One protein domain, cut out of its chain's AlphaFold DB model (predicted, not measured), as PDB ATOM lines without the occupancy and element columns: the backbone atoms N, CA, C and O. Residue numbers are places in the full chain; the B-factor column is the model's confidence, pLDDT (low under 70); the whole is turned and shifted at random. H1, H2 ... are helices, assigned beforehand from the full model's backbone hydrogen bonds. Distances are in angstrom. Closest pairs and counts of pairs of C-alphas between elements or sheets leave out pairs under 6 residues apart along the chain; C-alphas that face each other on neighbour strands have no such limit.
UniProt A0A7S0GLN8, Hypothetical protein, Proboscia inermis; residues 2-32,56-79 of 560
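This is residues 2 to 32 and 56 to 79 of the 560 residues of the protein "Hypothetical protein" of Proboscia inermis (UniProt A0A7S0GLN8). A small helical hairpin, H1 folding back into H2, makes the body at one end, and a long third helix, H3, sticks out away from it with residues 58 to 74, followed by a tail of residues 75 to 79. Residues 58 to 79 touch neither arm of the hairpin and make much of the length. The printed part has 55 residues with three named helices, in the order H1, H2, H3, and no named strand; its class is all helix. The whole is extended, with a radius of gyration of the C-alphas of 16.2 A, and only just elongated, spanning 46 by 23 by 19 A.

H1, residues 6 to 13, and H2, residues 18 to 32, form a helical hairpin across a tight link of 4 residues. They touch, the closest C-alphas being those of Ser 13 and Gln 21, 4.7 A apart. They run opposite ways at a steep tilt of 43 degrees. H3, residues 57 to 74, is apart from H1 and from H2. Every O i to N i+4 pair is within hydrogen-bond range in H1 and H3, and 9 of 11 are in H2.

H1 begins at C-alpha 6, (28.560, 35.834, 54.295), and is 10.6 A long from first to last C-alpha. H2 begins at C-alpha 18, (9.440, 36.320, 52.209), and is 20.5 A long. H3, the longest at 26.0 A, ends at C-alpha 74, (22.567, 30.106, 17.819).

The two C-alphas farthest apart are those of Lys 16 and Tyr 79, 47.1 A. Residues 33 to 55 are not printed, and C-alphas 32 and 56 are 16.8 A apart across this cut. The mean pLDDT of the printed part is 81.7; residues 2 to 3 and 26 to 32 are under 70.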
ATOM      1  N   ASP A   2      33.122  44.207  45.784       62.53
ATOM      2  CA  ASP A   2      31.661  43.965  45.705       62.53
ATOM      3  C   ASP A   2      31.237  42.648  46.402       62.53
ATOM      4  O   ASP A   2      30.341  41.915  45.986       62.53
ATOM      5  N   THR A   3      31.977  42.282  47.449       67.44
ATOM      6  CA  THR A   3      31.795  41.067  48.238       67.44
ATOM      7  C   THR A   3      30.947  41.409  49.448       67.44
ATOM      8  O   THR A   3      31.442  42.040  50.382       67.44
ATOM      9  N   MET A   4      29.682  40.988  49.433       70.50
ATOM     10  CA  MET A   4      28.856  41.029  50.637       70.50
ATOM     11  C   MET A   4      29.376  40.003  51.653       70.50
ATOM     12  O   MET A   4      29.662  38.869  51.256       70.50
ATOM     13  N   PRO A   5      29.509  40.375  52.939       79.94
ATOM     14  CA  PRO A   5      29.845  39.433  53.999       79.94
ATOM     15  C   PRO A   5      28.861  38.261  54.043       79.94
ATOM     16  O   PRO A   5      27.646  38.455  53.942       79.94
ATOM     17  N   ASN A   6      29.381  37.047  54.229       76.50
ATOM     18  CA  ASN A   6      28.560  35.834  54.295       76.50
ATOM     19  C   ASN A   6      27.570  35.869  55.469       76.50
ATOM     20  O   ASN A   6      26.469  35.344  55.345       76.50
ATOM     21  N   ASP A   7      27.909  36.557  56.559       80.38
ATOM     22  CA  ASP A   7      27.027  36.711  57.722       80.38
ATOM     23  C   ASP A   7      25.753  37.485  57.368       80.38
ATOM     24  O   ASP A   7      24.661  37.119  57.795       80.38
ATOM     25  N   ILE A   8      25.867  38.500  56.505       81.62
ATOM     26  CA  ILE A   8      24.721  39.282  56.019       81.62
ATOM     27  C   ILE A   8      23.889  38.454  55.032       81.62
ATOM     28  O   ILE A   8      22.660  38.527  55.051       81.62
ATOM     29  N   LEU A   9      24.533  37.630  54.197       79.56
ATOM     30  CA  LEU A   9      23.830  36.705  53.301       79.56
ATOM     31  C   LEU A   9      23.020  35.658  54.085       79.56
ATOM     32  O   LEU A   9      21.873  35.384  53.731       79.56
ATOM     33  N   ASN A  10      23.589  35.138  55.174       80.25
ATOM     34  CA  ASN A  10      22.948  34.166  56.058       80.25
ATOM     35  C   ASN A  10      21.842  34.795  56.920       80.25
ATOM     36  O   ASN A  10      20.788  34.199  57.116       80.25
ATOM     37  N   LEU A  11      22.034  36.024  57.402       82.50
ATOM     38  CA  LEU A  11      20.992  36.746  58.133       82.50
ATOM     39  C   LEU A  11      19.804  37.088  57.217       82.50
ATOM     40  O   LEU A  11      18.645  36.967  57.618       82.50
ATOM     41  N   GLY A  12      20.083  37.455  55.962       82.00
ATOM     42  CA  GLY A  12      19.065  37.715  54.944       82.00
ATOM     43  C   GLY A  12      18.236  36.479  54.579       82.00
ATOM     44  O   GLY A  12      17.030  36.602  54.368       82.00
ATOM     45  N   SER A  13      18.837  35.284  54.563       79.81
ATOM     46  CA  SER A  13      18.127  34.025  54.278       79.81
ATOM     47  C   SER A  13      17.280  33.506  55.452       79.81
ATOM     48  O   SER A  13      16.336  32.743  55.237       79.81
ATOM     49  N   LEU A  14      17.558  33.963  56.678       85.12
ATOM     50  CA  LEU A  14      16.765  33.693  57.888       85.12
ATOM     51  C   LEU A  14      15.661  34.736  58.137       85.12
ATOM     52  O   LEU A  14      14.919  34.645  59.117       85.12
ATOM     53  N   CYS A  15      15.545  35.747  57.273       85.31
ATOM     54  CA  CYS A  15      14.578  36.820  57.449       85.31
ATOM     55  C   CYS A  15      13.135  36.294  57.334       85.31
ATOM     56  O   CYS A  15      12.798  35.580  56.394       85.31
ATOM     57  N   LYS A  16      12.252  36.705  58.258       86.00
ATOM     58  CA  LYS A  16      10.819  36.337  58.239       86.00
ATOM     59  C   LYS A  16      10.063  36.928  57.041       86.00
ATOM     60  O   LYS A  16       8.992  36.443  56.688       86.00
ATOM     61  N   ASN A  17      10.588  37.993  56.429       89.31
ATOM     62  CA  ASN A  17       9.985  38.611  55.252       89.31
ATOM     63  C   ASN A  17      10.335  37.810  53.990       89.31
ATOM     64  O   ASN A  17      11.486  37.794  53.558       89.31
ATOM     65  N   VAL A  18       9.317  37.221  53.364       86.75
ATOM     66  CA  VAL A  18       9.440  36.320  52.209       86.75
ATOM     67  C   VAL A  18      10.164  36.952  51.010       86.75
ATOM     68  O   VAL A  18      10.886  36.250  50.305       86.75
ATOM     69  N   LEU A  19      10.004  38.255  50.751       86.12
ATOM     70  CA  LEU A  19      10.657  38.920  49.611       86.12
ATOM     71  C   LEU A  19      12.164  39.053  49.829       86.12
ATOM     72  O   LEU A  19      12.954  38.738  48.938       86.12
ATOM     73  N   ILE A  20      12.550  39.476  51.034       85.62
ATOM     74  CA  ILE A  20      13.954  39.597  51.435       85.62
ATOM     75  C   ILE A  20      14.575  38.203  51.468       85.62
ATOM     76  O   ILE A  20      15.608  37.969  50.848       85.62
ATOM     77  N   GLN A  21      13.886  37.245  52.082       84.62
ATOM     78  CA  GLN A  21      14.338  35.865  52.149       84.62
ATOM     79  C   GLN A  21      14.613  35.285  50.755       84.62
ATOM     80  O   GLN A  21      15.701  34.775  50.505       84.62
ATOM     81  N   LYS A  22      13.674  35.429  49.806       83.75
ATOM     82  CA  LYS A  22      13.830  34.955  48.418       83.75
ATOM     83  C   LYS A  22      14.979  35.638  47.673       83.75
ATOM     84  O   LYS A  22      15.710  34.959  46.955       83.75
ATOM     85  N   ALA A  23      15.153  36.951  47.839       83.06
ATOM     86  CA  ALA A  23      16.216  37.712  47.177       83.06
ATOM     87  C   ALA A  23      17.625  37.319  47.660       83.06
ATOM     88  O   ALA A  23      18.581  37.352  46.887       83.06
ATOM     89  N   PHE A  24      17.758  36.931  48.931       81.56
ATOM     90  CA  PHE A  24      19.025  36.477  49.506       81.56
ATOM     91  C   PHE A  24      19.252  34.966  49.326       81.56
ATOM     92  O   PHE A  24      20.397  34.548  49.146       81.56
ATOM     93  N   LEU A  25      18.189  34.151  49.280       77.06
ATOM     94  CA  LEU A  25      18.233  32.719  48.935       77.06
ATOM     95  C   LEU A  25      18.725  32.483  47.500       77.06
ATOM     96  O   LEU A  25      19.604  31.652  47.276       77.06
ATOM     97  N   SER A  26      18.222  33.249  46.524       67.31
ATOM     98  CA  SER A  26      18.686  33.155  45.130       67.31
ATOM     99  C   SER A  26      20.182  33.467  45.003       67.31
ATOM    100  O   SER A  26      20.911  32.776  44.295       67.31
ATOM    101  N   ARG A  27      20.667  34.449  45.773       66.81
ATOM    102  CA  ARG A  27      22.078  34.859  45.820       66.81
ATOM    103  C   ARG A  27      22.989  33.840  46.519       66.81
ATOM    104  O   ARG A  27      24.154  33.727  46.150       66.81
ATOM    105  N   SER A  28      22.482  33.127  47.527       61.59
ATOM    106  CA  SER A  28      23.242  32.125  48.294       61.59
ATOM    107  C   SER A  28      23.286  30.748  47.610       61.59
ATOM    108  O   SER A  28      24.284  30.034  47.734       61.59
ATOM    109  N   CYS A  29      22.286  30.396  46.794       54.81
ATOM    110  CA  CYS A  29      22.368  29.236  45.894       54.81
ATOM    111  C   CYS A  29      23.445  29.412  44.806       54.81
ATOM    112  O   CYS A  29      24.228  28.491  44.575       54.81
ATOM    113  N   GLU A  30      23.581  30.608  44.215       55.91
ATOM    114  CA  GLU A  30      24.632  30.908  43.221       55.91
ATOM    115  C   GLU A  30      26.064  30.732  43.768       55.91
ATOM    116  O   GLU A  30      26.991  30.416  43.013       55.91
ATOM    117  N   THR A  31      26.269  30.935  45.076       53.44
ATOM    118  CA  THR A  31      27.568  30.728  45.737       53.44
ATOM    119  C   THR A  31      27.837  29.265  46.091       53.44
ATOM    120  O   THR A  31      28.995  28.844  46.069       53.44
ATOM    121  N   ASN A  32      26.788  28.477  46.358       46.62
ATOM    122  CA  ASN A  32      26.903  27.086  46.809       46.62
ATOM    123  C   ASN A  32      27.017  26.071  45.658       46.62
ATOM    124  O   ASN A  32      27.744  25.084  45.796       46.62
ATOM    125  N   THR A  56      33.935  39.679  41.214       78.50
ATOM    126  CA  THR A  56      33.976  41.029  40.634       78.50
ATOM    127  C   THR A  56      32.790  41.266  39.694       78.50
ATOM    128  O   THR A  56      32.377  40.365  38.957       78.50
ATOM    129  N   VAL A  57      32.266  42.497  39.670       83.06
ATOM    130  CA  VAL A  57      31.219  42.924  38.718       83.06
ATOM    131  C   VAL A  57      31.644  42.631  37.278       83.06
ATOM    132  O   VAL A  57      30.861  42.105  36.493       83.06
ATOM    133  N   LEU A  58      32.919  42.879  36.957       84.88
ATOM    134  CA  LEU A  58      33.480  42.626  35.633       84.88
ATOM    135  C   LEU A  58      33.427  41.140  35.244       84.88
ATOM    136  O   LEU A  58      33.116  40.817  34.101       84.88
ATOM    137  N   TYR A  59      33.698  40.229  36.185       83.31
ATOM    138  CA  TYR A  59      33.603  38.790  35.931       83.31
ATOM    139  C   TYR A  59      32.157  38.355  35.652       83.31
ATOM    140  O   TYR A  59      31.916  37.595  34.711       83.31
ATOM    141  N   LYS A  60      31.183  38.878  36.413       83.69
ATOM    142  CA  LYS A  60      29.751  38.622  36.173       83.69
ATOM    143  C   LYS A  60      29.302  39.163  34.817       83.69
ATOM    144  O   LYS A  60      28.725  38.407  34.039       83.69
ATOM    145  N   PHE A  61      29.646  40.413  34.503       90.06
ATOM    146  CA  PHE A  61      29.333  41.040  33.219       90.06
ATOM    147  C   PHE A  61      29.939  40.262  32.047       90.06
ATOM    148  O   PHE A  61      29.246  39.961  31.080       90.06
ATOM    149  N   ARG A  62      31.208  39.845  32.153       90.56
ATOM    150  CA  ARG A  62      31.867  39.039  31.116       90.56
ATOM    151  C   ARG A  62      31.152  37.710  30.882       90.56
ATOM    152  O   ARG A  62      31.012  37.300  29.733       90.56
ATOM    153  N   ASN A  63      30.730  37.024  31.941       87.00
ATOM    154  CA  ASN A  63      30.026  35.748  31.806       87.00
ATOM    155  C   ASN A  63      28.622  35.926  31.215       87.00
ATOM    156  O   ASN A  63      28.245  35.152  30.341       87.00
ATOM    157  N   GLN A  64      27.885  36.960  31.632       91.88
ATOM    158  CA  GLN A  64      26.585  37.302  31.046       91.88
ATOM    159  C   GLN A  64      26.714  37.668  29.562       91.88
ATOM    160  O   GLN A  64      25.945  37.175  28.745       91.88
ATOM    161  N   LEU A  65      27.728  38.458  29.194       95.31
ATOM    162  CA  LEU A  65      27.996  38.818  27.802       95.31
ATOM    163  C   LEU A  65      28.352  37.591  26.953       95.31
ATOM    164  O   LEU A  65      27.864  37.464  25.838       95.31
ATOM    165  N   LYS A  66      29.164  36.666  27.483       93.38
ATOM    166  CA  LYS A  66      29.474  35.401  26.797       93.38
ATOM    167  C   LYS A  66      28.224  34.558  26.548       93.38
ATOM    168  O   LYS A  66      28.079  34.031  25.452       93.38
ATOM    169  N   HIS A  67      27.347  34.443  27.545       93.12
ATOM    170  CA  HIS A  67      26.085  33.718  27.394       93.12
ATOM    171  C   HIS A  67      25.206  34.367  26.321       93.12
ATOM    172  O   HIS A  67      24.752  33.688  25.408       93.12
ATOM    173  N   LEU A  68      25.049  35.692  26.372       95.06
ATOM    174  CA  LEU A  68      24.269  36.439  25.387       95.06
ATOM    175  C   LEU A  68      24.809  36.267  23.959       95.06
ATOM    176  O   LEU A  68      24.026  36.076  23.035       95.06
ATOM    177  N   ILE A  69      26.131  36.324  23.768       94.56
ATOM    178  CA  ILE A  69      26.747  36.111  22.450       94.56
ATOM    179  C   ILE A  69      26.469  34.690  21.951       94.56
ATOM    180  O   ILE A  69      26.064  34.536  20.805       94.56
ATOM    181  N   SER A  70      26.605  33.676  22.811       93.44
ATOM    182  CA  SER A  70      26.299  32.283  22.457       93.44
ATOM    183  C   SER A  70      24.836  32.107  22.028       93.44
ATOM    184  O   SER A  70      24.560  31.429  21.038       93.44
ATOM    185  N   ASP A  71      23.896  32.741  22.735       92.25
ATOM    186  CA  ASP A  71      22.476  32.709  22.368       92.25
ATOM    187  C   ASP A  71      22.246  33.404  21.020       92.25
ATOM    188  O   ASP A  71      21.552  32.873  20.149       92.25
ATOM    189  N   MET A  72      22.876  34.565  20.810       93.38
ATOM    190  CA  MET A  72      22.801  35.301  19.551       93.38
ATOM    191  C   MET A  72      23.354  34.487  18.377       93.38
ATOM    192  O   MET A  72      22.695  34.436  17.340       93.38
ATOM    193  N   GLU A  73      24.499  33.822  18.540       92.56
ATOM    194  CA  GLU A  73      25.135  32.970  17.522       92.56
ATOM    195  C   GLU A  73      24.273  31.760  17.138       92.56
ATOM    196  O   GLU A  73      24.253  31.364  15.973       92.56
ATOM    197  N   SER A  74      23.511  31.204  18.086       92.31
ATOM    198  CA  SER A  74      22.567  30.106  17.819       92.31
ATOM    199  C   SER A  74      21.294  30.547  17.079       92.31
ATOM    200  O   SER A  74      20.535  29.719  16.571       92.31
ATOM    201  N   SER A  75      21.047  31.856  17.009       92.12
ATOM    202  CA  SER A  75      19.811  32.443  16.495       92.12
ATOM    203  C   SER A  75      20.011  33.148  15.149       92.12
ATOM    204  O   SER A  75      21.099  33.586  14.780       92.12
ATOM    205  N   LYS A  76      18.921  33.335  14.396       85.31
ATOM    206  CA  LYS A  76      18.940  34.178  13.193       85.31
ATOM    207  C   LYS A  76      18.815  35.654  13.582       85.31
ATOM    208  O   LYS A  76      17.713  36.144  13.833       85.31
ATOM    209  N   ILE A  77      19.932  36.373  13.565       88.00
ATOM    210  CA  ILE A  77      19.995  37.785  13.965       88.00
ATOM    211  C   ILE A  77      19.440  38.707  12.864       88.00
ATOM    212  O   ILE A  77      19.715  38.538  11.674       88.00
ATOM    213  N   ARG A  78      18.687  39.736  13.273       86.75
ATOM    214  CA  ARG A  78      18.332  40.903  12.449       86.75
ATOM    215  C   ARG A  78      18.907  42.162  13.087       86.75
ATOM    216  O   ARG A  78      18.692  42.404  14.268       86.75
ATOM    217  N   TYR A  79      19.614  42.965  12.298       86.69
ATOM    218  CA  TYR A  79      20.250  44.192  12.772       86.69
ATOM    219  C   TYR A  79      19.355  45.407  12.514       86.69
ATOM    220  O   TYR A  79      18.939  45.641  11.382       86.69
TER     221      TYR A  79